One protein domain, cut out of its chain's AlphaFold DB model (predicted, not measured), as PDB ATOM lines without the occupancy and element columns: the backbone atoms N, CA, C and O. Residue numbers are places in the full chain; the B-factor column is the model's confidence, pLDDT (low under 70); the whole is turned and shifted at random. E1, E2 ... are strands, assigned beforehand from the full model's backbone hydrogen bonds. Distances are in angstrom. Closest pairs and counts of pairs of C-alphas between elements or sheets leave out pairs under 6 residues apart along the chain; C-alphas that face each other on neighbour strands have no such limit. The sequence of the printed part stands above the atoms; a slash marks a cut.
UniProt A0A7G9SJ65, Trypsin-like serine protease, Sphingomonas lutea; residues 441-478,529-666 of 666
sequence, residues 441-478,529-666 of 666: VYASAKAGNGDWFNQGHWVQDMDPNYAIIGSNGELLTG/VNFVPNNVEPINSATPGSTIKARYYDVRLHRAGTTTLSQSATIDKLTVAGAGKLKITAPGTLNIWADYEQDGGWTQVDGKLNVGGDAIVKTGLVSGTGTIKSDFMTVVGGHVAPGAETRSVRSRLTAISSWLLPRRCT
ATOM      1  N   VAL A 441     -23.078  36.786 -25.349       97.81
ATOM      2  CA  VAL A 441     -23.431  36.772 -23.932       97.81
ATOM      3  C   VAL A 441     -22.560  35.758 -23.206       97.81
ATOM      4  O   VAL A 441     -22.707  34.551 -23.397       97.81
ATOM      5  N   TYR A 442     -21.711  36.248 -22.308       98.31
ATOM      6  CA  TYR A 442     -21.031  35.415 -21.321       98.31
ATOM      7  C   TYR A 442     -22.002  35.130 -20.179       98.31
ATOM      8  O   TYR A 442     -22.489  36.054 -19.531       98.31
ATOM      9  N   ALA A 443     -22.345  33.865 -19.959       98.31
ATOM     10  CA  ALA A 443     -23.354  33.467 -18.988       98.31
ATOM     11  C   ALA A 443     -22.805  32.448 -17.992       98.31
ATOM     12  O   ALA A 443     -22.369  31.361 -18.372       98.31
ATOM     13  N   SER A 444     -22.940  32.741 -16.702       98.44
ATOM     14  CA  SER A 444     -22.615  31.799 -15.634       98.44
ATOM     15  C   SER A 444     -23.857  31.268 -14.938       98.44
ATOM     16  O   SER A 444     -24.825  31.988 -14.675       98.44
ATOM     17  N   ALA A 445     -23.801  29.990 -14.565       98.25
ATOM     18  CA  ALA A 445     -24.761  29.421 -13.630       98.25
ATOM     19  C   ALA A 445     -24.516  29.960 -12.212       98.25
ATOM     20  O   ALA A 445     -23.377  30.019 -11.731       98.25
ATOM     21  N   LYS A 446     -25.597  30.298 -11.508       97.81
ATOM     22  CA  LYS A 446     -25.568  30.580 -10.070       97.81
ATOM     23  C   LYS A 446     -25.226  29.302  -9.296       97.81
ATOM     24  O   LYS A 446     -25.403  28.186  -9.781       97.81
ATOM     25  N   ALA A 447     -24.706  29.469  -8.080       97.19
ATOM     26  CA  ALA A 447     -24.422  28.336  -7.205       97.19
ATOM     27  C   ALA A 447     -25.720  27.612  -6.797       97.19
ATOM     28  O   ALA A 447     -26.768  28.237  -6.650       97.19
ATOM     29  N   GLY A 448     -25.621  26.305  -6.557       97.88
ATOM     30  CA  GLY A 448     -26.748  25.429  -6.251       97.88
ATOM     31  C   GLY A 448     -27.196  24.583  -7.443       97.88
ATOM     32  O   GLY A 448     -26.733  24.735  -8.572       97.88
ATOM     33  N   ASN A 449     -28.082  23.625  -7.177       98.31
ATOM     34  CA  ASN A 449     -28.670  22.807  -8.233       98.31
ATOM     35  C   ASN A 449     -29.771  23.597  -8.947       98.31
ATOM     36  O   ASN A 449     -30.591  24.233  -8.287       98.31
ATOM     37  N   GLY A 450     -29.827  23.504 -10.272       97.75
ATOM     38  CA  GLY A 450     -30.821  24.201 -11.082       97.75
ATOM     39  C   GLY A 450     -31.120  23.469 -12.384       97.75
ATOM     40  O   GLY A 450     -30.288  22.720 -12.897       97.75
ATOM     41  N   ASP A 451     -32.327  23.662 -12.909       98.44
ATOM     42  CA  ASP A 451     -32.667  23.255 -14.274       98.44
ATOM     43  C   ASP A 451     -32.127  24.292 -15.270       98.44
ATOM     44  O   ASP A 451     -32.171  25.492 -14.999       98.44
ATOM     45  N   TRP A 452     -31.620  23.839 -16.418       98.75
ATOM     46  CA  TRP A 452     -31.066  24.706 -17.458       98.75
ATOM     47  C   TRP A 452     -32.072  25.761 -17.938       98.75
ATOM     48  O   TRP A 452     -31.693  26.902 -18.187       98.75
ATOM     49  N   PHE A 453     -33.358  25.419 -18.030       98.38
ATOM     50  CA  PHE A 453     -34.412  26.319 -18.502       98.38
ATOM     51  C   PHE A 453     -35.024  27.177 -17.390       98.38
ATOM     52  O   PHE A 453     -35.949  27.951 -17.644       98.38
ATOM     53  N   ASN A 454     -34.503  27.101 -16.163       97.94
ATOM     54  CA  ASN A 454     -34.852  28.060 -15.126       97.94
ATOM     55  C   ASN A 454     -34.167  29.407 -15.407       97.94
ATOM     56  O   ASN A 454     -32.969  29.565 -15.176       97.94
ATOM     57  N   GLN A 455     -34.950  30.404 -15.825       96.88
ATOM     58  CA  GLN A 455     -34.488  31.776 -16.077       96.88
ATOM     59  C   GLN A 455     -33.749  32.405 -14.880       96.88
ATOM     60  O   GLN A 455     -32.850  33.227 -15.054       96.88
ATOM     61  N   GLY A 456     -34.098  32.009 -13.653       97.12
ATOM     62  CA  GLY A 456     -33.465  32.501 -12.432       97.12
ATOM     63  C   GLY A 456     -32.087  31.897 -12.142       97.12
ATOM     64  O   GLY A 456     -31.397  32.410 -11.257       97.12
ATOM     65  N   HIS A 457     -31.674  30.841 -12.855       97.88
ATOM     66  CA  HIS A 457     -30.411  30.116 -12.634       97.88
ATOM     67  C   HIS A 457     -29.186  30.826 -13.219       97.88
ATOM     68  O   HIS A 457     -28.056  30.503 -12.861       97.88
ATOM     69  N   TRP A 458     -29.399  31.812 -14.086       98.25
ATOM     70  CA  TRP A 458     -28.340  32.416 -14.887       98.25
ATOM     71  C   TRP A 458     -28.079  33.868 -14.501       98.25
ATOM     72  O   TRP A 458     -28.959  34.580 -14.004       98.25
ATOM     73  N   VAL A 459     -26.836  34.284 -14.711       96.94
ATOM     74  CA  VAL A 459     -26.384  35.673 -14.649       96.94
ATOM     75  C   VAL A 459     -25.461  35.926 -15.834       96.94
ATOM     76  O   VAL A 459     -24.684  35.047 -16.208       96.94
ATOM     77  N   GLN A 460     -25.584  37.099 -16.445       96.88
ATOM     78  CA  GLN A 460     -24.666  37.546 -17.481       96.88
ATOM     79  C   GLN A 460     -23.403  38.089 -16.814       96.88
ATOM     80  O   GLN A 460     -23.477  38.995 -15.982       96.88
ATOM     81  N   ASP A 461     -22.262  37.508 -17.151       96.94
ATOM     82  CA  ASP A 461     -20.960  37.937 -16.664       96.94
ATOM     83  C   ASP A 461     -20.487  39.195 -17.407       96.94
ATOM     84  O   ASP A 461     -21.054  39.600 -18.425       96.94
ATOM     85  N   MET A 462     -19.436  39.822 -16.878       96.81
ATOM     86  CA  MET A 462     -18.737  40.901 -17.568       96.81
ATOM     87  C   MET A 462     -18.083  40.368 -18.845       96.81
ATOM     88  O   MET A 462     -17.435  39.320 -18.806       96.81
ATOM     89  N   ASP A 463     -18.242  41.088 -19.956       97.25
ATOM     90  CA  ASP A 463     -17.481  40.799 -21.171       97.25
ATOM     91  C   ASP A 463     -15.996  41.085 -20.876       97.25
ATOM     92  O   ASP A 463     -15.671  42.191 -20.431       97.25
ATOM     93  N   PRO A 464     -15.081  40.121 -21.078       96.25
ATOM     94  CA  PRO A 464     -13.658  40.332 -20.824       96.25
ATOM     95  C   PRO A 464     -13.051  41.457 -21.676       96.25
ATOM     96  O   PRO A 464     -12.000  41.984 -21.309       96.25
ATOM     97  N   ASN A 465     -13.702  41.830 -22.782       97.31
ATOM     98  CA  ASN A 465     -13.260  42.880 -23.691       97.31
ATOM     99  C   ASN A 465     -13.852  44.260 -23.378       97.31
ATOM    100  O   ASN A 465     -13.618  45.189 -24.145       97.31
ATOM    101  N   TYR A 466     -14.577  44.441 -22.274       97.88
ATOM    102  CA  TYR A 466     -14.970  45.774 -21.809       97.88
ATOM    103  C   TYR A 466     -14.008  46.275 -20.748       97.88
ATOM    104  O   TYR A 466     -13.737  45.577 -19.768       97.88
ATOM    105  N   ALA A 467     -13.481  47.480 -20.950       97.62
ATOM    106  CA  ALA A 467     -12.539  48.091 -20.036       97.62
ATOM    107  C   ALA A 467     -12.902  49.532 -19.676       97.62
ATOM    108  O   ALA A 467     -13.496  50.267 -20.462       97.62
ATOM    109  N   ILE A 468     -12.483  49.928 -18.480       97.19
ATOM    110  CA  ILE A 468     -12.562  51.281 -17.934       97.19
ATOM    111  C   ILE A 468     -11.200  51.676 -17.357       97.19
ATOM    112  O   ILE A 468     -10.375  50.813 -17.045       97.19
ATOM    113  N   ILE A 469     -10.983  52.976 -17.185       96.00
ATOM    114  CA  ILE A 469      -9.832  53.507 -16.452       96.00
ATOM    115  C   ILE A 469     -10.205  53.576 -14.965       96.00
ATOM    116  O   ILE A 469     -11.200  54.195 -14.591       96.00
ATOM    117  N   GLY A 470      -9.429  52.899 -14.118       93.31
ATOM    118  CA  GLY A 470      -9.568  52.925 -12.665       93.31
ATOM    119  C   GLY A 470      -9.067  54.232 -12.049       93.31
ATOM    120  O   GLY A 470      -8.460  55.072 -12.711       93.31
ATOM    121  N   SER A 471      -9.286  54.413 -10.745       90.56
ATOM    122  CA  SER A 471      -8.962  55.671 -10.057       90.56
ATOM    123  C   SER A 471      -7.468  56.017 -10.032       90.56
ATOM    124  O   SER A 471      -7.127  57.154  -9.718       90.56
ATOM    125  N   ASN A 472      -6.577  55.059 -10.310       92.12
ATOM    126  CA  ASN A 472      -5.129  55.279 -10.372       92.12
ATOM    127  C   ASN A 472      -4.599  55.241 -11.817       92.12
ATOM    128  O   ASN A 472      -3.391  55.119 -12.017       92.12
ATOM    129  N   GLY A 473      -5.480  55.325 -12.820       93.56
ATOM    130  CA  GLY A 473      -5.110  55.258 -14.235       93.56
ATOM    131  C   GLY A 473      -4.902  53.835 -14.766       93.56
ATOM    132  O   GLY A 473      -4.488  53.665 -15.912       93.56
ATOM    133  N   GLU A 474      -5.166  52.803 -13.962       95.19
ATOM    134  CA  GLU A 474      -5.025  51.406 -14.364       95.19
ATOM    135  C   GLU A 474      -6.178  50.938 -15.264       95.19
ATOM    136  O   GLU A 474      -7.324  51.348 -15.092       95.19
ATOM    137  N   LEU A 475      -5.898  50.037 -16.207       96.50
ATOM    138  CA  LEU A 475      -6.930  49.446 -17.058       96.50
ATOM    139  C   LEU A 475      -7.658  48.320 -16.309       96.50
ATOM    140  O   LEU A 475      -7.057  47.297 -15.974       96.50
ATOM    141  N   LEU A 476      -8.961  48.481 -16.079       96.19
ATOM    142  CA  LEU A 476      -9.804  47.504 -15.385       96.19
ATOM    143  C   LEU A 476     -10.852  46.924 -16.330       96.19
ATOM    144  O   LEU A 476     -11.455  47.655 -17.107       96.19
ATOM    145  N   THR A 477     -11.137  45.625 -16.225       96.38
ATOM    146  CA  THR A 477     -12.306  45.035 -16.892       96.38
ATOM    147  C   THR A 477     -13.579  45.493 -16.183       96.38
ATOM    148  O   THR A 477     -13.756  45.217 -14.993       96.38
ATOM    149  N   GLY A 478     -14.477  46.171 -16.893       95.38
ATOM    150  CA  GLY A 478     -15.656  46.768 -16.277       95.38
ATOM    151  C   GLY A 478     -16.529  47.569 -17.234       95.38
ATOM    152  O   GLY A 478     -16.227  47.704 -18.417       95.38
ATOM    153  N   VAL A 529     -30.126  39.201 -15.493       94.00
ATOM    154  CA  VAL A 529     -30.676  37.915 -15.023       94.00
ATOM    155  C   VAL A 529     -32.000  37.627 -15.746       94.00
ATOM    156  O   VAL A 529     -32.429  38.417 -16.580       94.00
ATOM    157  N   ASN A 530     -32.676  36.523 -15.410       94.25
ATOM    158  CA  ASN A 530     -33.978  36.136 -15.975       94.25
ATOM    159  C   ASN A 530     -33.932  35.788 -17.473       94.25
ATOM    160  O   ASN A 530     -34.838  36.119 -18.234       94.25
ATOM    161  N   PHE A 531     -32.892  35.068 -17.887       96.00
ATOM    162  CA  PHE A 531     -32.734  34.556 -19.246       96.00
ATOM    163  C   PHE A 531     -32.311  33.085 -19.219       96.00
ATOM    164  O   PHE A 531     -31.893  32.571 -18.185       96.00
ATOM    165  N   VAL A 532     -32.424  32.403 -20.357       97.94
ATOM    166  CA  VAL A 532     -31.933  31.031 -20.540       97.94
ATOM    167  C   VAL A 532     -30.883  31.046 -21.645       97.94
ATOM    168  O   VAL A 532     -31.206  31.510 -22.737       97.94
ATOM    169  N   PRO A 533     -29.662  30.532 -21.411       98.38
ATOM    170  CA  PRO A 533     -28.686  30.321 -22.468       98.38
ATOM    171  C   PRO A 533     -29.228  29.347 -23.512       98.38
ATOM    172  O   PRO A 533     -29.325  28.138 -23.281       98.38
ATOM    173  N   ASN A 534     -29.632  29.902 -24.646       98.31
ATOM    174  CA  ASN A 534     -30.054  29.176 -25.829       98.31
ATOM    175  C   ASN A 534     -29.953  30.129 -27.021       98.31
ATOM    176  O   ASN A 534     -30.661  31.132 -27.048       98.31
ATOM    177  N   ASN A 535     -29.056  29.843 -27.963       97.94
ATOM    178  CA  ASN A 535     -28.770  30.699 -29.104       97.94
ATOM    179  C   ASN A 535     -30.059  31.069 -29.847       97.94
ATOM    180  O   ASN A 535     -30.908  30.219 -30.130       97.94
ATOM    181  N   VAL A 536     -30.171  32.350 -30.177       95.06
ATOM    182  CA  VAL A 536     -31.270  32.936 -30.932       95.06
ATOM    183  C   VAL A 536     -30.693  33.457 -32.235       95.06
ATOM    184  O   VAL A 536     -29.908  34.404 -32.242       95.06
ATOM    185  N   GLU A 537     -31.090  32.834 -33.336       90.69
ATOM    186  CA  GLU A 537     -30.850  33.372 -34.670       90.69
ATOM    187  C   GLU A 537     -31.757  34.589 -34.918       90.69
ATOM    188  O   GLU A 537     -32.911  34.595 -34.469       90.69
ATOM    189  N   PRO A 538     -31.272  35.631 -35.613       89.12
ATOM    190  CA  PRO A 538     -32.054  36.830 -35.842       89.12
ATOM    191  C   PRO A 538     -33.166  36.594 -36.867       89.12
ATOM    192  O   PRO A 538     -33.013  35.841 -37.832       89.12
ATOM    193  N   ILE A 539     -34.257  37.340 -36.697       86.31
ATOM    194  CA  ILE A 539     -35.224  37.615 -37.763       86.31
ATOM    195  C   ILE A 539     -35.012  39.065 -38.164       86.31
ATOM    196  O   ILE A 539     -35.252  39.963 -37.361       86.31
ATOM    197  N   ASN A 540     -34.587  39.291 -39.403       83.56
ATOM    198  CA  ASN A 540     -34.421  40.626 -39.966       83.56
ATOM    199  C   ASN A 540     -35.690  40.986 -40.739       83.56
ATOM    200  O   ASN A 540     -36.017  40.348 -41.736       83.56
ATOM    201  N   SER A 541     -36.442  41.974 -40.251       81.88
ATOM    202  CA  SER A 541     -37.759  42.310 -40.790       81.88
ATOM    203  C   SER A 541     -37.946  43.817 -40.938       81.88
ATOM    204  O   SER A 541     -37.550  44.594 -40.072       81.88
ATOM    205  N   ALA A 542     -38.603  44.222 -42.027       79.88
ATOM    206  CA  ALA A 542     -39.098  45.585 -42.207       79.88
ATOM    207  C   ALA A 542     -40.341  45.871 -41.344       79.88
ATOM    208  O   ALA A 542     -40.622  47.022 -41.023       79.88
ATOM    209  N   THR A 543     -41.095  44.830 -40.970       80.31
ATOM    210  CA  THR A 543     -42.293  44.948 -40.132       80.31
ATOM    211  C   THR A 543     -41.900  45.295 -38.692       80.31
ATOM    212  O   THR A 543     -41.196  44.494 -38.059       80.31
ATOM    213  N   PRO A 544     -42.373  46.429 -38.137       77.69
ATOM    214  CA  PRO A 544     -42.097  46.817 -36.757       77.69
ATOM    215  C   PRO A 544     -42.467  45.714 -35.757       77.69
ATOM    216  O   PRO A 544     -43.493  45.049 -35.895       77.69
ATOM    217  N   GLY A 545     -41.612  45.493 -34.757       80.12
ATOM    218  CA  GLY A 545     -41.823  44.482 -33.710       80.12
ATOM    219  C   GLY A 545     -41.668  43.020 -34.153       80.12
ATOM    220  O   GLY A 545     -41.746  42.133 -33.312       80.12
ATOM    221  N   SER A 546     -41.426  42.755 -35.442       84.50
ATOM    222  CA  SER A 546     -41.171  41.395 -35.954       84.50
ATOM    223  C   SER A 546     -39.682  41.033 -35.991       84.50
ATOM    224  O   SER A 546     -39.338  39.878 -36.229       84.50
ATOM    225  N   THR A 547     -38.795  42.006 -35.768       85.12
ATOM    226  CA  THR A 547     -37.347  41.782 -35.697       85.12
ATOM    227  C   THR A 547     -36.984  41.063 -34.403       85.12
ATOM    228  O   THR A 547     -37.327  41.525 -33.315       85.12
ATOM    229  N   ILE A 548     -36.245  39.960 -34.517       89.25
ATOM    230  CA  ILE A 548     -35.666  39.244 -33.375       89.25
ATOM    231  C   ILE A 548     -34.172  39.558 -33.340       89.25
ATOM    232  O   ILE A 548     -33.478  39.376 -34.342       89.25
ATOM    233  N   LYS A 549     -33.678  40.044 -32.194       90.56
ATOM    234  CA  LYS A 549     -32.242  40.274 -31.987       90.56
ATOM    235  C   LYS A 549     -31.513  38.941 -31.826       90.56
ATOM    236  O   LYS A 549     -31.962  38.092 -31.055       90.56
ATOM    237  N   ALA A 550     -30.390  38.790 -32.520       93.50
ATOM    238  CA  ALA A 550     -29.521  37.638 -32.345       93.50
ATOM    239  C   ALA A 550     -28.955  37.598 -30.918       93.50
ATOM    240  O   ALA A 550     -28.625  38.640 -30.345       93.50
ATOM    241  N   ARG A 551     -28.818  36.396 -30.354       95.75
ATOM    242  CA  ARG A 551     -28.127  36.167 -29.077       95.75
ATOM    243  C   ARG A 551     -27.342  34.866 -29.138       95.75
ATOM    244  O   ARG A 551     -27.912  33.827 -29.452       95.75
ATOM    245  N   TYR A 552     -26.063  34.918 -28.788       98.12
ATOM    246  CA  TYR A 552     -25.164  33.766 -28.776       98.12
ATOM    247  C   TYR A 552     -24.496  33.639 -27.415       98.12
ATOM    248  O   TYR A 552     -24.050  34.639 -26.861       98.12
ATOM    249  N   TYR A 553     -24.443  32.428 -26.865       98.69
ATOM    250  CA  TYR A 553     -24.044  32.221 -25.473       98.69
ATOM    251  C   TYR A 553     -22.708  31.480 -25.345       98.69
ATOM    252  O   TYR A 553     -22.571  30.354 -25.834       98.69
ATOM    253  N   ASP A 554     -21.769  32.082 -24.613       98.62
ATOM    254  CA  ASP A 554     -20.637  31.396 -23.983       98.62
ATOM    255  C   ASP A 554     -21.019  31.069 -22.539       98.62
ATOM    256  O   ASP A 554     -21.186  31.956 -21.698       98.62
ATOM    257  N   VAL A 555     -21.230  29.787 -22.254       98.81
ATOM    258  CA  VAL A 555     -21.720  29.332 -20.954       98.81
ATOM    259  C   VAL A 555     -20.572  28.840 -20.089       98.81
ATOM    260  O   VAL A 555     -19.843  27.923 -20.465       98.81
ATOM    261  N   ARG A 556     -20.481  29.347 -18.858       98.44
ATOM    262  CA  ARG A 556     -19.519  28.892 -17.853       98.44
ATOM    263  C   ARG A 556     -20.205  28.256 -16.644       98.44
ATOM    264  O   ARG A 556     -20.902  28.896 -15.858       98.44
ATOM    265  N   LEU A 557     -19.926  26.977 -16.420       98.69
ATOM    266  CA  LEU A 557     -20.354  26.225 -15.240       98.69
ATOM    267  C   LEU A 557     -19.161  26.037 -14.304       98.69
ATOM    268  O   LEU A 557     -18.436  25.053 -14.411       98.69
ATOM    269  N   HIS A 558     -18.935  26.994 -13.403       97.81
ATOM    270  CA  HIS A 558     -17.762  26.987 -12.515       97.81
ATOM    271  C   HIS A 558     -18.092  26.911 -11.014       97.81
ATOM    272  O   HIS A 558     -17.264  26.474 -10.209       97.81
ATOM    273  N   ARG A 559     -19.301  27.331 -10.622       97.44
ATOM    274  CA  ARG A 559     -19.747  27.403  -9.222       97.44
ATOM    275  C   ARG A 559     -20.307  26.063  -8.752       97.44
ATOM    276  O   ARG A 559     -20.829  25.294  -9.550       97.44
ATOM    277  N   ALA A 560     -20.222  25.795  -7.450       97.69
ATOM    278  CA  ALA A 560     -20.728  24.556  -6.865       97.69
ATOM    279  C   ALA A 560     -22.233  24.391  -7.123       97.69
ATOM    280  O   ALA A 560     -23.024  25.257  -6.753       97.69
ATOM    281  N   GLY A 561     -22.622  23.273  -7.730       98.00
ATOM    282  CA  GLY A 561     -24.007  23.012  -8.110       98.00
ATOM    283  C   GLY A 561     -24.110  22.127  -9.345       98.00
ATOM    284  O   GLY A 561     -23.140  21.970 -10.085       98.00
ATOM    285  N   THR A 562     -25.280  21.522  -9.548       98.62
ATOM    286  CA  THR A 562     -25.588  20.738 -10.752       98.62
ATOM    287  C   THR A 562     -26.604  21.471 -11.611       98.62
ATOM    288  O   THR A 562     -27.762  21.603 -11.213       98.62
ATOM    289  N   THR A 563     -26.190  21.880 -12.807       98.81
ATOM    290  CA  THR A 563     -27.100  22.329 -13.861       98.81
ATOM    291  C   THR A 563     -27.620  21.103 -14.608       98.81
ATOM    292  O   THR A 563     -26.842  20.349 -15.196       98.81
ATOM    293  N   THR A 564     -28.932  20.878 -14.569       98.88
ATOM    294  CA  THR A 564     -29.585  19.739 -15.228       98.88
ATOM    295  C   THR A 564     -30.229  20.185 -16.534       98.88
ATOM    296  O   THR A 564     -31.085  21.063 -16.531       98.88
ATOM    297  N   LEU A 565     -29.845  19.565 -17.647       98.81
ATOM    298  CA  LEU A 565     -30.438  19.772 -18.962       98.81
ATOM    299  C   LEU A 565     -31.309  18.564 -19.318       98.81
ATOM    300  O   LEU A 565     -30.807  17.452 -19.492       98.81
ATOM    301  N   SER A 566     -32.617  18.792 -19.420       98.12
ATOM    302  CA  SER A 566     -33.623  17.755 -19.689       98.12
ATOM    303  C   SER A 566     -34.269  17.839 -21.075       98.12
ATOM    304  O   SER A 566     -35.044  16.960 -21.444       98.12
ATOM    305  N   GLN A 567     -33.932  18.874 -21.849       97.94
ATOM    306  CA  GLN A 567     -34.455  19.145 -23.191       97.94
ATOM    307  C   GLN A 567     -33.316  19.608 -24.118       97.94
ATOM    308  O   GLN A 567     -32.141  19.519 -23.750       97.94
ATOM    309  N   SER A 568     -33.647  20.071 -25.324       98.44
ATOM    310  CA  SER A 568     -32.663  20.547 -26.300       98.44
ATOM    311  C   SER A 568     -32.292  22.013 -26.081       98.44
ATOM    312  O   SER A 568     -33.174  22.866 -26.106       98.44
ATOM    313  N   ALA A 569     -31.001  22.310 -25.947       98.69
ATOM    314  CA  ALA A 569     -30.458  23.669 -25.953       98.69
ATOM    315  C   ALA A 569     -29.298  23.768 -26.952       98.69
ATOM    316  O   ALA A 569     -28.589  22.785 -27.187       98.69
ATOM    317  N   THR A 570     -29.101  24.953 -27.521       98.69
ATOM    318  CA  THR A 570     -27.986  25.257 -28.420       98.69
ATOM    319  C   THR A 570     -27.221  26.452 -27.878       98.69
ATOM    320  O   THR A 570     -27.838  27.437 -27.506       98.69
ATOM    321  N   ILE A 571     -25.897  26.385 -27.824       98.75
ATOM    322  CA  ILE A 571     -25.025  27.479 -27.376       98.75
ATOM    323  C   ILE A 571     -23.795  27.569 -28.278       98.75
ATOM    324  O   ILE A 571     -23.516  26.648 -29.049       98.75
ATOM    325  N   ASP A 572     -23.046  28.662 -28.182       97.62
ATOM    326  CA  ASP A 572     -21.799  28.815 -28.929       97.62
ATOM    327  C   ASP A 572     -20.666  28.047 -28.263       97.62
ATOM    328  O   ASP A 572     -20.038  27.212 -28.908       97.62
ATOM    329  N   LYS A 573     -20.444  28.281 -26.968       98.00
ATOM    330  CA  LYS A 573     -19.331  27.692 -26.220       98.00
ATOM    331  C   LYS A 573     -19.789  27.210 -24.849       98.00
ATOM    332  O   LYS A 573     -20.686  27.794 -24.243       98.00
ATOM    333  N   LEU A 574     -19.171  26.136 -24.355       98.62
ATOM    334  CA  LEU A 574     -19.330  25.683 -22.973       98.62
ATOM    335  C   LEU A 574     -17.970  25.512 -22.306       98.62
ATOM    336  O   LEU A 574     -17.132  24.757 -22.792       98.62
ATOM    337  N   THR A 575     -17.819  26.112 -21.131       98.50
ATOM    338  CA  THR A 575     -16.727  25.835 -20.201       98.50
ATOM    339  C   THR A 575     -17.266  25.237 -18.901       98.50
ATOM    340  O   THR A 575     -18.031  25.885 -18.185       98.50
ATOM    341  N   VAL A 576     -16.840  24.024 -18.542       98.62
ATOM    342  CA  VAL A 576     -17.090  23.416 -17.221       98.62
ATOM    343  C   VAL A 576     -15.805  23.473 -16.400       98.62
ATOM    344  O   VAL A 576     -14.762  23.007 -16.843       98.62
ATOM    345  N   ALA A 577     -15.851  24.066 -15.211       97.38
ATOM    346  CA  ALA A 577     -14.664  24.300 -14.394       97.38
ATOM    347  C   ALA A 577     -14.969  24.200 -12.893       97.38
ATOM    348  O   ALA A 577     -16.125  24.103 -12.473       97.38
ATOM    349  N   GLY A 578     -13.925  24.246 -12.064       95.94
ATOM    350  CA  GLY A 578     -14.067  24.337 -10.610       95.94
ATOM    351  C   GLY A 578     -14.956  23.234 -10.023       95.94
ATOM    352  O   GLY A 578     -14.709  22.048 -10.237       95.94
ATOM    353  N   ALA A 579     -15.997  23.627  -9.283       96.25
ATOM    354  CA  ALA A 579     -16.959  22.711  -8.658       96.25
ATOM    355  C   ALA A 579     -18.270  22.554  -9.457       96.25
ATOM    356  O   ALA A 579     -19.222  21.942  -8.957       96.25
ATOM    357  N   GLY A 580     -18.335  23.123 -10.663       97.94
ATOM    358  CA  GLY A 580     -19.512  23.080 -11.522       97.94
ATOM    359  C   GLY A 580     -19.813  21.677 -12.032       97.94
ATOM    360  O   GLY A 580     -18.910  20.883 -12.306       97.94
ATOM    361  N   LYS A 581     -21.102  21.354 -12.155       98.56
ATOM    362  CA  LYS A 581     -21.549  20.085 -12.729       98.56
ATOM    363  C   LYS A 581     -22.619  20.310 -13.784       98.56
ATOM    364  O   LYS A 581     -23.565  21.064 -13.562       98.56
ATOM    365  N   LEU A 582     -22.491  19.601 -14.897       98.75
ATOM    366  CA  LEU A 582     -23.506  19.508 -15.939       98.75
ATOM    367  C   LEU A 582     -24.072  18.092 -15.949       98.75
ATOM    368  O   LEU A 582     -23.315  17.132 -16.052       98.75
ATOM    369  N   LYS A 583     -25.396  17.958 -15.893       98.62
ATOM    370  CA  LYS A 583     -26.088  16.690 -16.133       98.62
ATOM    371  C   LYS A 583     -27.020  16.823 -17.328       98.62
ATOM    372  O   LYS A 583     -28.072  17.443 -17.218       98.62
ATOM    373  N   ILE A 584     -26.668  16.194 -18.443       98.69
ATOM    374  CA  ILE A 584     -27.554  16.034 -19.598       98.69
ATOM    375  C   ILE A 584     -28.302  14.720 -19.408       98.69
ATOM    376  O   ILE A 584     -27.709  13.647 -19.516       98.69
ATOM    377  N   THR A 585     -29.589  14.790 -19.080       98.44
ATOM    378  CA  THR A 585     -30.403  13.584 -18.869       98.44
ATOM    379  C   THR A 585     -30.671  12.870 -20.199       98.44
ATOM    380  O   THR A 585     -30.447  13.442 -21.261       98.44
ATOM    381  N   ALA A 586     -31.171  11.630 -20.167       97.06
ATOM    382  CA  ALA A 586     -31.466  10.848 -21.374       97.06
ATOM    383  C   ALA A 586     -32.284  11.589 -22.469       97.06
ATOM    384  O   ALA A 586     -31.916  11.469 -23.639       97.06
ATOM    385  N   PRO A 587     -33.352  12.360 -22.156       97.81
ATOM    386  CA  PRO A 587     -34.048  13.181 -23.158       97.81
ATOM    387  C   PRO A 587     -33.308  14.473 -23.553       97.81
ATOM    388  O   PRO A 587     -33.647  15.081 -24.567       97.81
ATOM    389  N   GLY A 588     -32.312  14.906 -22.776       98.44
ATOM    390  CA  GLY A 588     -31.574  16.145 -23.001       98.44
ATOM    391  C   GLY A 588     -30.625  16.078 -24.198       98.44
ATOM    392  O   GLY A 588     -29.996  15.054 -24.478       98.44
ATOM    393  N   THR A 589     -30.496  17.200 -24.904       98.69
ATOM    394  CA  THR A 589     -29.506  17.382 -25.974       98.69
ATOM    395  C   THR A 589     -28.869  18.758 -25.845       98.69
ATOM    396  O   THR A 589     -29.562  19.764 -25.933       98.69
ATOM    397  N   LEU A 590     -27.552  18.820 -25.676       98.81
ATOM    398  CA  LEU A 590     -26.809  20.073 -25.782       98.81
ATOM    399  C   LEU A 590     -26.087  20.119 -27.125       98.81
ATOM    400  O   LEU A 590     -25.276  19.239 -27.413       98.81
ATOM    401  N   ASN A 591     -26.379  21.135 -27.931       98.62
ATOM    402  CA  ASN A 591     -25.612  21.463 -29.125       98.62
ATOM    403  C   ASN A 591     -24.690  22.644 -28.810       98.62
ATOM    404  O   ASN A 591     -25.141  23.666 -28.307       98.62
ATOM    405  N   ILE A 592     -23.411  22.502 -29.118       98.31
ATOM    406  CA  ILE A 592     -22.383  23.526 -28.968       98.31
ATOM    407  C   ILE A 592     -21.843  23.782 -30.366       98.31
ATOM    408  O   ILE A 592     -21.388  22.842 -31.013       98.31
ATOM    409  N   TRP A 593     -21.942  25.008 -30.870       95.31
ATOM    410  CA  TRP A 593     -21.524  25.316 -32.241       95.31
ATOM    411  C   TRP A 593     -20.016  25.504 -32.396       95.31
ATOM    412  O   TRP A 593     -19.474  25.117 -33.427       95.31
ATOM    413  N   ALA A 594     -19.345  26.041 -31.377       94.44
ATOM    414  CA  ALA A 594     -17.896  26.140 -31.310       94.44
ATOM    415  C   ALA A 594     -17.342  25.037 -30.395       94.44
ATOM    416  O   ALA A 594     -17.550  23.851 -30.660       94.44
ATOM    417  N   ASP A 595     -16.646  25.410 -29.326       94.69
ATOM    418  CA  ASP A 595     -15.816  24.490 -28.556       94.69
ATOM    419  C   ASP A 595     -16.424  24.130 -27.187       94.69
ATOM    420  O   ASP A 595     -17.163  24.894 -26.559       94.69
ATOM    421  N   TYR A 596     -16.077  22.935 -26.710       97.69
ATOM    422  CA  TYR A 596     -16.333  22.476 -25.350       97.69
ATOM    423  C   TYR A 596     -15.012  22.388 -24.589       97.69
ATOM    424  O   TYR A 596     -14.108  21.652 -24.985       97.69
ATOM    425  N   GLU A 597     -14.916  23.085 -23.462       96.94
ATOM    426  CA  GLU A 597     -13.759  23.030 -22.575       96.94
ATOM    427  C   GLU A 597     -14.154  22.530 -21.188       96.94
ATOM    428  O   GLU A 597     -15.112  23.002 -20.576       96.94
ATOM    429  N   GLN A 598     -13.368  21.597 -20.654       97.19
ATOM    430  CA  GLN A 598     -13.471  21.177 -19.268       97.19
ATOM    431  C   GLN A 598     -12.137  21.341 -18.543       97.19
ATOM    432  O   GLN A 598     -11.149  20.683 -18.870       97.19
ATOM    433  N   ASP A 599     -12.141  22.198 -17.528       95.44
ATOM    434  CA  ASP A 599     -11.017  22.492 -16.635       95.44
ATOM    435  C   ASP A 599     -11.424  22.313 -15.161       95.44
ATOM    436  O   ASP A 599     -11.252  23.175 -14.299       95.44
ATOM    437  N   GLY A 600     -12.094  21.194 -14.892       94.12
ATOM    438  CA  GLY A 600     -12.578  20.808 -13.573       94.12
ATOM    439  C   GLY A 600     -14.005  20.282 -13.635       94.12
ATOM    440  O   GLY A 600     -14.528  19.974 -14.703       94.12
ATOM    441  N   GLY A 601     -14.647  20.177 -12.477       96.50
ATOM    442  CA  GLY A 601     -16.054  19.803 -12.405       96.50
ATOM    443  C   GLY A 601     -16.381  18.398 -12.920       96.50
ATOM    444  O   GLY A 601     -15.534  17.500 -12.998       96.50
ATOM    445  N   TRP A 602     -17.665  18.201 -13.223       97.81
ATOM    446  CA  TRP A 602     -18.189  16.936 -13.735       97.81
ATOM    447  C   TRP A 602     -19.266  17.157 -14.798       97.81
ATOM    448  O   TRP A 602     -20.311  17.744 -14.519       97.81
ATOM    449  N   THR A 603     -19.042  16.617 -15.992       98.38
ATOM    450  CA  THR A 603     -20.050  16.521 -17.053       98.38
ATOM    451  C   THR A 603     -20.592  15.091 -17.146       98.38
ATOM    452  O   THR A 603     -19.897  14.181 -17.592       98.38
ATOM    453  N   GLN A 604     -21.840  14.877 -16.734       97.94
ATOM    454  CA  GLN A 604     -22.572  13.623 -16.923       97.94
ATOM    455  C   GLN A 604     -23.476  13.722 -18.160       97.94
ATOM    456  O   GLN A 604     -24.400  14.534 -18.196       97.94
ATOM    457  N   VAL A 605     -23.245  12.870 -19.156       97.69
ATOM    458  CA  VAL A 605     -23.995  12.804 -20.415       97.69
ATOM    459  C   VAL A 605     -24.746  11.479 -20.495       97.69
ATOM    460  O   VAL A 605     -24.209  10.478 -20.958       97.69
ATOM    461  N   ASP A 606     -26.006  11.469 -20.065       96.75
ATOM    462  CA  ASP A 606     -26.930  10.345 -20.276       96.75
ATOM    463  C   ASP A 606     -27.721  10.510 -21.594       96.75
ATOM    464  O   ASP A 606     -28.200   9.530 -22.163       96.75
ATOM    465  N   GLY A 607     -27.851  11.748 -22.091       96.81
ATOM    466  CA  GLY A 607     -28.477  12.104 -23.372       96.81
ATOM    467  C   GLY A 607     -27.465  12.332 -24.499       96.81
ATOM    468  O   GLY A 607     -26.690  11.438 -24.847       96.81
ATOM    469  N   LYS A 608     -27.476  13.527 -25.104       97.44
ATOM    470  CA  LYS A 608     -26.565  13.895 -26.204       97.44
ATOM    471  C   LYS A 608     -25.798  15.185 -25.928       97.44
ATOM    472  O   LYS A 608     -26.395  16.193 -25.563       97.44
ATOM    473  N   LEU A 609     -24.499  15.160 -26.198       97.88
ATOM    474  CA  LEU A 609     -23.631  16.330 -26.286       97.88
ATOM    475  C   LEU A 609     -23.038  16.381 -27.697       97.88
ATOM    476  O   LEU A 609     -22.237  15.522 -28.061       97.88
ATOM    477  N   ASN A 610     -23.455  17.357 -28.498       97.75
ATOM    478  CA  ASN A 610     -22.955  17.570 -29.852       97.75
ATOM    479  C   ASN A 610     -22.096  18.834 -29.862       97.75
ATOM    480  O   ASN A 610     -22.608  19.909 -29.577       97.75
ATOM    481  N   VAL A 611     -20.823  18.709 -30.209       96.62
ATOM    482  CA  VAL A 611     -19.856  19.805 -30.310       96.62
ATOM    483  C   VAL A 611     -19.473  19.957 -31.778       96.62
ATOM    484  O   VAL A 611     -19.094  18.977 -32.418       96.62
ATOM    485  N   GLY A 612     -19.653  21.158 -32.320       91.56
ATOM    486  CA  GLY A 612     -19.320  21.506 -33.699       91.56
ATOM    487  C   GLY A 612     -17.820  21.693 -33.913       91.56
ATOM    488  O   GLY A 612     -17.334  21.386 -34.992       91.56
ATOM    489  N   GLY A 613     -17.101  22.153 -32.887       89.31
ATOM    490  CA  GLY A 613     -15.647  22.271 -32.865       89.31
ATOM    491  C   GLY A 613     -14.965  21.204 -32.007       89.31
ATOM    492  O   GLY A 613     -15.321  20.018 -32.017       89.31
ATOM    493  N   ASP A 614     -13.961  21.642 -31.249       90.88
ATOM    494  CA  ASP A 614     -13.119  20.770 -30.440       90.88
ATOM    495  C   ASP A 614     -13.704  20.572 -29.041       90.88
ATOM    496  O   ASP A 614     -14.211  21.496 -28.405       90.88
ATOM    497  N   ALA A 615     -13.587  19.347 -28.531       94.25
ATOM    498  CA  ALA A 615     -13.864  19.023 -27.140       94.25
ATOM    499  C   ALA A 615     -12.543  18.776 -26.400       94.25
ATOM    500  O   ALA A 615     -11.835  17.812 -26.692       94.25
ATOM    501  N   ILE A 616     -12.205  19.615 -25.423       94.12
ATOM    502  CA  ILE A 616     -10.962  19.502 -24.655       94.12
ATOM    503  C   ILE A 616     -11.285  19.248 -23.186       94.12
ATOM    504  O   ILE A 616     -11.914  20.068 -22.523       94.12
ATOM    505  N   VAL A 617     -10.795  18.129 -22.653       95.19
ATOM    506  CA  VAL A 617     -10.880  17.777 -21.232       95.19
ATOM    507  C   VAL A 617      -9.489  17.902 -20.615       95.19
ATOM    508  O   VAL A 617      -8.677  16.970 -20.650       95.19
ATOM    509  N   LYS A 618      -9.208  19.083 -20.062       93.81
ATOM    510  CA  LYS A 618      -7.956  19.391 -19.361       93.81
ATOM    511  C   LYS A 618      -7.919  18.662 -18.020       93.81
ATOM    512  O   LYS A 618      -6.952  17.957 -17.755       93.81
ATOM    513  N   THR A 619      -8.987  18.766 -17.227       93.00
ATOM    514  CA  THR A 619      -9.150  18.114 -15.914       93.00
ATOM    515  C   THR A 619     -10.632  17.777 -15.637       93.00
ATOM    516  O   THR A 619     -11.512  18.056 -16.455       93.00
ATOM    517  N   GLY A 620     -10.939  17.138 -14.501       94.44
ATOM    518  CA  GLY A 620     -12.312  16.783 -14.104       94.44
ATOM    519  C   GLY A 620     -12.806  15.441 -14.659       94.44
ATOM    520  O   GLY A 620     -12.023  14.632 -15.160       94.44
ATOM    521  N   LEU A 621     -14.114  15.192 -14.542       95.25
ATOM    522  CA  LEU A 621     -14.755  13.942 -14.972       95.25
ATOM    523  C   LEU A 621     -15.761  14.190 -16.099       95.25
ATOM    524  O   LEU A 621     -16.600  15.080 -16.001       95.25
ATOM    525  N   VAL A 622     -15.720  13.365 -17.138       96.00
ATOM    526  CA  VAL A 622     -16.799  13.204 -18.115       96.00
ATOM    527  C   VAL A 622     -17.316  11.773 -18.001       96.00
ATOM    528  O   VAL A 622     -16.532  10.827 -18.040       96.00
ATOM    529  N   SER A 623     -18.619  11.580 -17.821       94.88
ATOM    530  CA  SER A 623     -19.210  10.241 -17.679       94.88
ATOM    531  C   SER A 623     -20.620  10.164 -18.255       94.88
ATOM    532  O   SER A 623     -21.126  11.151 -18.780       94.88
ATOM    533  N   GLY A 624     -21.261   9.000 -18.149       93.00
ATOM    534  CA  GLY A 624     -22.667   8.801 -18.508       93.00
ATOM    535  C   GLY A 624     -22.874   7.706 -19.550       93.00
ATOM    536  O   GLY A 624     -21.924   7.076 -20.020       93.00
ATOM    537  N   THR A 625     -24.138   7.434 -19.866       92.44
ATOM    538  CA  THR A 625     -24.563   6.360 -20.789       92.44
ATOM    539  C   THR A 625     -24.935   6.860 -22.191       92.44
ATOM    540  O   THR A 625     -25.303   6.064 -23.055       92.44
ATOM    541  N   GLY A 626     -24.857   8.174 -22.409       92.19
ATOM    542  CA  GLY A 626     -25.283   8.873 -23.614       92.19
ATOM    543  C   GLY A 626     -24.234   8.915 -24.725       92.19
ATOM    544  O   GLY A 626     -23.378   8.043 -24.857       92.19
ATOM    545  N   THR A 627     -24.326   9.926 -25.590       92.19
ATOM    546  CA  THR A 627     -23.404  10.116 -26.723       92.19
ATOM    547  C   THR A 627     -22.754  11.491 -26.687       92.19
ATOM    548  O   THR A 627     -23.442  12.500 -26.554       92.19
ATOM    549  N   ILE A 628     -21.437  11.512 -26.888       93.12
ATOM    550  CA  ILE A 628     -20.660  12.721 -27.156       93.12
ATOM    551  C   ILE A 628     -20.181  12.653 -28.607       93.12
ATOM    552  O   ILE A 628     -19.563  11.663 -29.016       93.12
ATOM    553  N   LYS A 629     -20.498  13.684 -29.389       93.06
ATOM    554  CA  LYS A 629     -20.038  13.875 -30.766       93.06
ATOM    555  C   LYS A 629     -19.209  15.154 -30.818       93.06
ATOM    556  O   LYS A 629     -19.709  16.194 -30.413       93.06
ATOM    557  N   SER A 630     -17.992  15.071 -31.343       91.38
ATOM    558  CA  SER A 630     -17.130  16.215 -31.655       91.38
ATOM    559  C   SER A 630     -16.223  15.864 -32.832       91.38
ATOM    560  O   SER A 630     -16.030  14.675 -33.115       91.38
ATOM    561  N   ASP A 631     -15.655  16.869 -33.495       82.75
ATOM    562  CA  ASP A 631     -14.665  16.634 -34.553       82.75
ATOM    563  C   ASP A 631     -13.397  16.005 -33.965       82.75
ATOM    564  O   ASP A 631     -12.937  14.940 -34.402       82.75
ATOM    565  N   PHE A 632     -12.910  16.600 -32.876       86.81
ATOM    566  CA  PHE A 632     -11.819  16.075 -32.068       86.81
ATOM    567  C   PHE A 632     -12.204  16.067 -30.593       86.81
ATOM    568  O   PHE A 632     -12.904  16.957 -30.103       86.81
ATOM    569  N   MET A 633     -11.766  15.035 -29.872       89.75
ATOM    570  CA  MET A 633     -11.792  15.031 -28.412       89.75
ATOM    571  C   MET A 633     -10.372  14.826 -27.896       89.75
ATOM    572  O   MET A 633      -9.757  13.790 -28.158       89.75
ATOM    573  N   THR A 634      -9.867  15.809 -27.157       90.69
ATOM    574  CA  THR A 634      -8.529  15.782 -26.561       90.69
ATOM    575  C   THR A 634      -8.652  15.659 -25.051       90.69
ATOM    576  O   THR A 634      -9.276  16.500 -24.405       90.69
ATOM    577  N   VAL A 635      -8.045  14.619 -24.480       90.38
ATOM    578  CA  VAL A 635      -7.996  14.411 -23.026       90.38
ATOM    579  C   VAL A 635      -6.548  14.542 -22.575       90.38
ATOM    580  O   VAL A 635      -5.693  13.771 -23.015       90.38
ATOM    581  N   VAL A 636      -6.286  15.535 -21.723       88.50
ATOM    582  CA  VAL A 636      -4.936  15.842 -21.224       88.50
ATOM    583  C   VAL A 636      -4.744  15.248 -19.828       88.50
ATOM    584  O   VAL A 636      -3.959  14.325 -19.656       88.50
ATOM    585  N   GLY A 637      -5.499  15.733 -18.838       83.38
ATOM    586  CA  GLY A 637      -5.436  15.277 -17.442       83.38
ATOM    587  C   GLY A 637      -6.800  14.960 -16.823       83.38
ATOM    588  O   GLY A 637      -6.893  14.762 -15.614       83.38
ATOM    589  N   GLY A 638      -7.871  14.942 -17.620       85.38
ATOM    590  CA  GLY A 638      -9.209  14.560 -17.167       85.38
ATOM    591  C   GLY A 638      -9.493  13.064 -17.284       85.38
ATOM    592  O   GLY A 638      -8.735  12.301 -17.881       85.38
ATOM    593  N   HIS A 639     -10.638  12.651 -16.746       88.25
ATOM    594  CA  HIS A 639     -11.120  11.275 -16.818       88.25
ATOM    595  C   HIS A 639     -12.376  11.178 -17.681       88.25
ATOM    596  O   HIS A 639     -13.305  11.967 -17.525       88.25
ATOM    597  N   VAL A 640     -12.428  10.165 -18.547       87.94
ATOM    598  CA  VAL A 640     -13.634   9.775 -19.287       87.94
ATOM    599  C   VAL A 640     -14.065   8.397 -18.790       87.94
ATOM    600  O   VAL A 640     -13.313   7.435 -18.931       87.94
ATOM    601  N   ALA A 641     -15.251   8.300 -18.187       87.00
ATOM    602  CA  ALA A 641     -15.783   7.076 -17.584       87.00
ATOM    603  C   ALA A 641     -17.136   6.686 -18.219       87.00
ATOM    604  O   ALA A 641     -18.182   7.187 -17.794       87.00
ATOM    605  N   PRO A 642     -17.144   5.811 -19.242       77.50
ATOM    606  CA  PRO A 642     -18.373   5.347 -19.885       77.50
ATOM    607  C   PRO A 642     -19.260   4.556 -18.915       77.50
ATOM    608  O   PRO A 642     -18.774   3.706 -18.173       77.50
ATOM    609  N   GLY A 643     -20.569   4.812 -18.936       64.69
ATOM    610  CA  GLY A 643     -21.552   4.142 -18.077       64.69
ATOM    611  C   GLY A 643     -22.148   2.843 -18.641       64.69
ATOM    612  O   GLY A 643     -22.985   2.241 -17.976       64.69
ATOM    613  N   ALA A 644     -21.774   2.421 -19.858       57.62
ATOM    614  CA  ALA A 644     -22.261   1.192 -20.496       57.62
ATOM    615  C   ALA A 644     -21.207   0.579 -21.443       57.62
ATOM    616  O   ALA A 644     -20.471   1.313 -22.100       57.62
ATOM    617  N   GLU A 645     -21.171  -0.757 -21.554       49.41
ATOM    618  CA  GLU A 645     -20.174  -1.517 -22.343       49.41
ATOM    619  C   GLU A 645     -20.308  -1.344 -23.870       49.41
ATOM    620  O   GLU A 645     -19.404  -1.693 -24.623       49.41
ATOM    621  N   THR A 646     -21.412  -0.771 -24.365       43.28
ATOM    622  CA  THR A 646     -21.704  -0.692 -25.803       43.28
ATOM    623  C   THR A 646     -22.266   0.672 -26.218       43.28
ATOM    624  O   THR A 646     -23.471   0.789 -26.434       43.28
ATOM    625  N   ARG A 647     -21.423   1.709 -26.367       45.53
ATOM    626  CA  ARG A 647     -21.565   2.751 -27.414       45.53
ATOM    627  C   ARG A 647     -20.409   3.754 -27.440       45.53
ATOM    628  O   ARG A 647     -19.831   4.129 -26.432       45.53
ATOM    629  N   SER A 648     -20.099   4.139 -28.672       46.12
ATOM    630  CA  SER A 648     -18.901   4.816 -29.157       46.12
ATOM    631  C   SER A 648     -18.859   6.311 -28.839       46.12
ATOM    632  O   SER A 648     -19.743   7.045 -29.290       46.12
ATOM    633  N   VAL A 649     -17.766   6.781 -28.236       48.44
ATOM    634  CA  VAL A 649     -17.240   8.116 -28.555       48.44
ATOM    635  C   VAL A 649     -16.958   8.110 -30.063       48.44
ATOM    636  O   VAL A 649     -16.092   7.371 -30.526       48.44
ATOM    637  N   ARG A 650     -17.750   8.837 -30.858       47.75
ATOM    638  CA  ARG A 650     -17.532   8.957 -32.311       47.75
ATOM    639  C   ARG A 650     -16.733  10.223 -32.595       47.75
ATOM    640  O   ARG A 650     -17.268  11.165 -33.165       47.75
ATOM    641  N   SER A 651     -15.479  10.229 -32.170       48.75
ATOM    642  CA  SER A 651     -14.511  11.282 -32.478       48.75
ATOM    643  C   SER A 651     -13.140  10.660 -32.734       48.75
ATOM    644  O   SER A 651     -12.885   9.505 -32.372       48.75
ATOM    645  N   ARG A 652     -12.236  11.409 -33.375       44.84
ATOM    646  CA  ARG A 652     -10.810  11.066 -33.326       44.84
ATOM    647  C   ARG A 652     -10.316  11.402 -31.916       44.84
ATOM    648  O   ARG A 652     -10.105  12.570 -31.598       44.84
ATOM    649  N   LEU A 653     -10.213  10.381 -31.065       48.53
ATOM    650  CA  LEU A 653      -9.739  10.512 -29.689       48.53
ATOM    651  C   LEU A 653      -8.208  10.534 -29.666       48.53
ATOM    652  O   LEU A 653      -7.572   9.545 -30.029       48.53
ATOM    653  N   THR A 654      -7.636  11.629 -29.175       46.41
ATOM    654  CA  THR A 654      -6.203  11.719 -28.876       46.41
ATOM    655  C   THR A 654      -6.039  11.821 -27.364       46.41
ATOM    656  O   THR A 654      -6.391  12.831 -26.755       46.41
ATOM    657  N   ALA A 655      -5.527  10.754 -26.748       49.81
ATOM    658  CA  ALA A 655      -5.153  10.744 -25.338       49.81
ATOM    659  C   ALA A 655      -3.650  11.018 -25.226       49.81
ATOM    660  O   ALA A 655      -2.839  10.229 -25.712       49.81
ATOM    661  N   ILE A 656      -3.277  12.129 -24.593       43.97
ATOM    662  CA  ILE A 656      -1.877  12.447 -24.296       43.97
ATOM    663  C   ILE A 656      -1.662  12.129 -22.818       43.97
ATOM    664  O   ILE A 656      -1.614  13.022 -21.980       43.97
ATOM    665  N   SER A 657      -1.591  10.841 -22.472       36.56
ATOM    666  CA  SER A 657      -1.215  10.430 -21.119       36.56
ATOM    667  C   SER A 657       0.275  10.106 -21.063       36.56
ATOM    668  O   SER A 657       0.762   9.161 -21.683       36.56
ATOM    669  N   SER A 658       1.021  10.863 -20.260       33.94
ATOM    670  CA  SER A 658       2.217  10.316 -19.625       33.94
ATOM    671  C   SER A 658       1.759   9.297 -18.579       33.94
ATOM    672  O   SER A 658       0.918   9.643 -17.753       33.94
ATOM    673  N   TRP A 659       2.336   8.093 -18.633       28.08
ATOM    674  CA  TRP A 659       2.221   6.921 -17.742       28.08
ATOM    675  C   TRP A 659       1.554   5.677 -18.361       28.08
ATOM    676  O   TRP A 659       0.348   5.594 -18.576       28.08
ATOM    677  N   LEU A 660       2.426   4.692 -18.627       30.92
ATOM    678  CA  LEU A 660       2.148   3.314 -19.020       30.92
ATOM    679  C   LEU A 660       1.376   2.547 -17.932       30.92
ATOM    680  O   LEU A 660       1.790   2.564 -16.777       30.92
ATOM    681  N   LEU A 661       0.372   1.752 -18.327       26.34
ATOM    682  CA  LEU A 661       0.378   0.275 -18.248       26.34
ATOM    683  C   LEU A 661      -0.951  -0.310 -18.794       26.34
ATOM    684  O   LEU A 661      -1.988   0.349 -18.736       26.34
ATOM    685  N   PRO A 662      -0.941  -1.533 -19.362       38.06
ATOM    686  CA  PRO A 662      -1.976  -2.003 -20.272       38.06
ATOM    687  C   PRO A 662      -3.031  -2.857 -19.567       38.06
ATOM    688  O   PRO A 662      -2.682  -3.820 -18.890       38.06
ATOM    689  N   ARG A 663      -4.314  -2.634 -19.865       26.73
ATOM    690  CA  ARG A 663      -5.280  -3.734 -20.032       26.73
ATOM    691  C   ARG A 663      -6.261  -3.404 -21.151       26.73
ATOM    692  O   ARG A 663      -6.865  -2.341 -21.176       26.73
ATOM    693  N   ARG A 664      -6.335  -4.340 -22.097       31.83
ATOM    694  CA  ARG A 664      -7.231  -4.372 -23.256       31.83
ATOM    695  C   ARG A 664      -8.695  -4.295 -22.809       31.83
ATOM    696  O   ARG A 664      -9.062  -5.040 -21.904       31.83
ATOM    697  N   CYS A 665      -9.510  -3.526 -23.528       26.56
ATOM    698  CA  CYS A 665     -10.954  -3.743 -23.607       26.56
ATOM    699  C   CYS A 665     -11.311  -4.104 -25.055       26.56
ATOM    700  O   CYS A 665     -11.005  -3.344 -25.976       26.56
ATOM    701  N   THR A 666     -11.865  -5.305 -25.228       31.53
ATOM    702  CA  THR A 666     -12.829  -5.653 -26.285       31.53
ATOM    703  C   THR A 666     -14.163  -4.991 -26.014       31.53
ATOM    704  O   THR A 666     -14.473  -4.866 -24.806       31.53
TER     705      THR A 666
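This is residues 441 to 478 and 529 to 666 of the 666 residues of the protein "Trypsin-like serine protease" of Sphingomonas lutea (UniProt A0A7G9SJ65). The chain is wound in stacked turns, a solenoid with walls of parallel strands: E5, E8, E10 and E12 run side by side in one wall, E7, E9, E11 and E13 in another, and E8, E10 and E12 bend round into a third with E6 and E14. The hairpin E1 and E2 extends one end beside E5, the small hairpin E3 and E4 lies well away from the turns, and residues 541 to 546 and 659 to 664 stick out. The printed part has 176 residues, no named helix and fifteen named strands, E1 to E15 in order along the chain, and is all strand. Thirteen strands form a branched sheet, parallel but for the antiparallel E1 and E2; E3 and E4 form an antiparallel sheet of two. The whole is only just compact, close to loose, with a radius of gyration of the C-alphas of 18.4 A and spans of 61 by 48 by 29 A.

E1, residues 441 to 445, begins at C-alpha 441 (-23.431, 36.772, -23.932). E2 is residues 458 to 460, E3 466 to 469, E4 475 to 477, E5 552 to 557 with 16.2 A, E6 561 to 565 and E7 568 to 571. E8, residues 573 to 584, spans 15.7 A and bends by 130 degrees at residue 578. E9 is residues 589 to 592, E10 596 to 605 and E11 608 to 611. E12, residues 614 to 624, spans 19.4 A; E13, 627 to 635, spans 16.4 A. E14 is residues 639 to 642; E15, 650 to 655, ends at C-alpha 655 (-5.153, 10.744, -25.338).

In the branched, strongly twisted sheet, E1 has E2 on one side, with N 444 and O 459 2.9 A apart, and E5 on the other side, with N 443 and O 554 2.8 A apart. E8 pairs with E5 over residues 573 to 576, N 557 to O 575 being 2.8 A, and with E6 over 580 to 584, N 565 to O 583 being 2.8 A. E10 has E8 on one side, N 604 to O 582 at 2.8 A, and E12 on the other side, N 598 to O 616 at 2.8 A. E9 has E7 on one side, N 569 to O 589 at 2.9 A, and E11 on the other side, N 592 to O 610 at 2.8 A. E13 has E11 and E12 on one side, N 611 to O 629 and N 617 to O 634 both at 2.8 A, and E15 on the other side, N 654 to O 633 at 3.2 A. E14 is an edge strand beside residues 621 to 624 of E12, N 622 to O 639 at 2.8 A. The hairpin E3 and E4, N 468 to O 476 at 2.8 A, is apart from the other named strands.

The C-alphas farthest apart, of Pro 544 and Leu 661, are 65.7 A apart. Residues 479 to 528 are not printed, and C-alphas 478 and 529 are 17.5 A apart across the cut. Of the links printed whole, E1 to E2 is long, with 12 residues. Mean pLDDT of the printed part is 87.6; residues 643 to 666, E15 among them, are under 70.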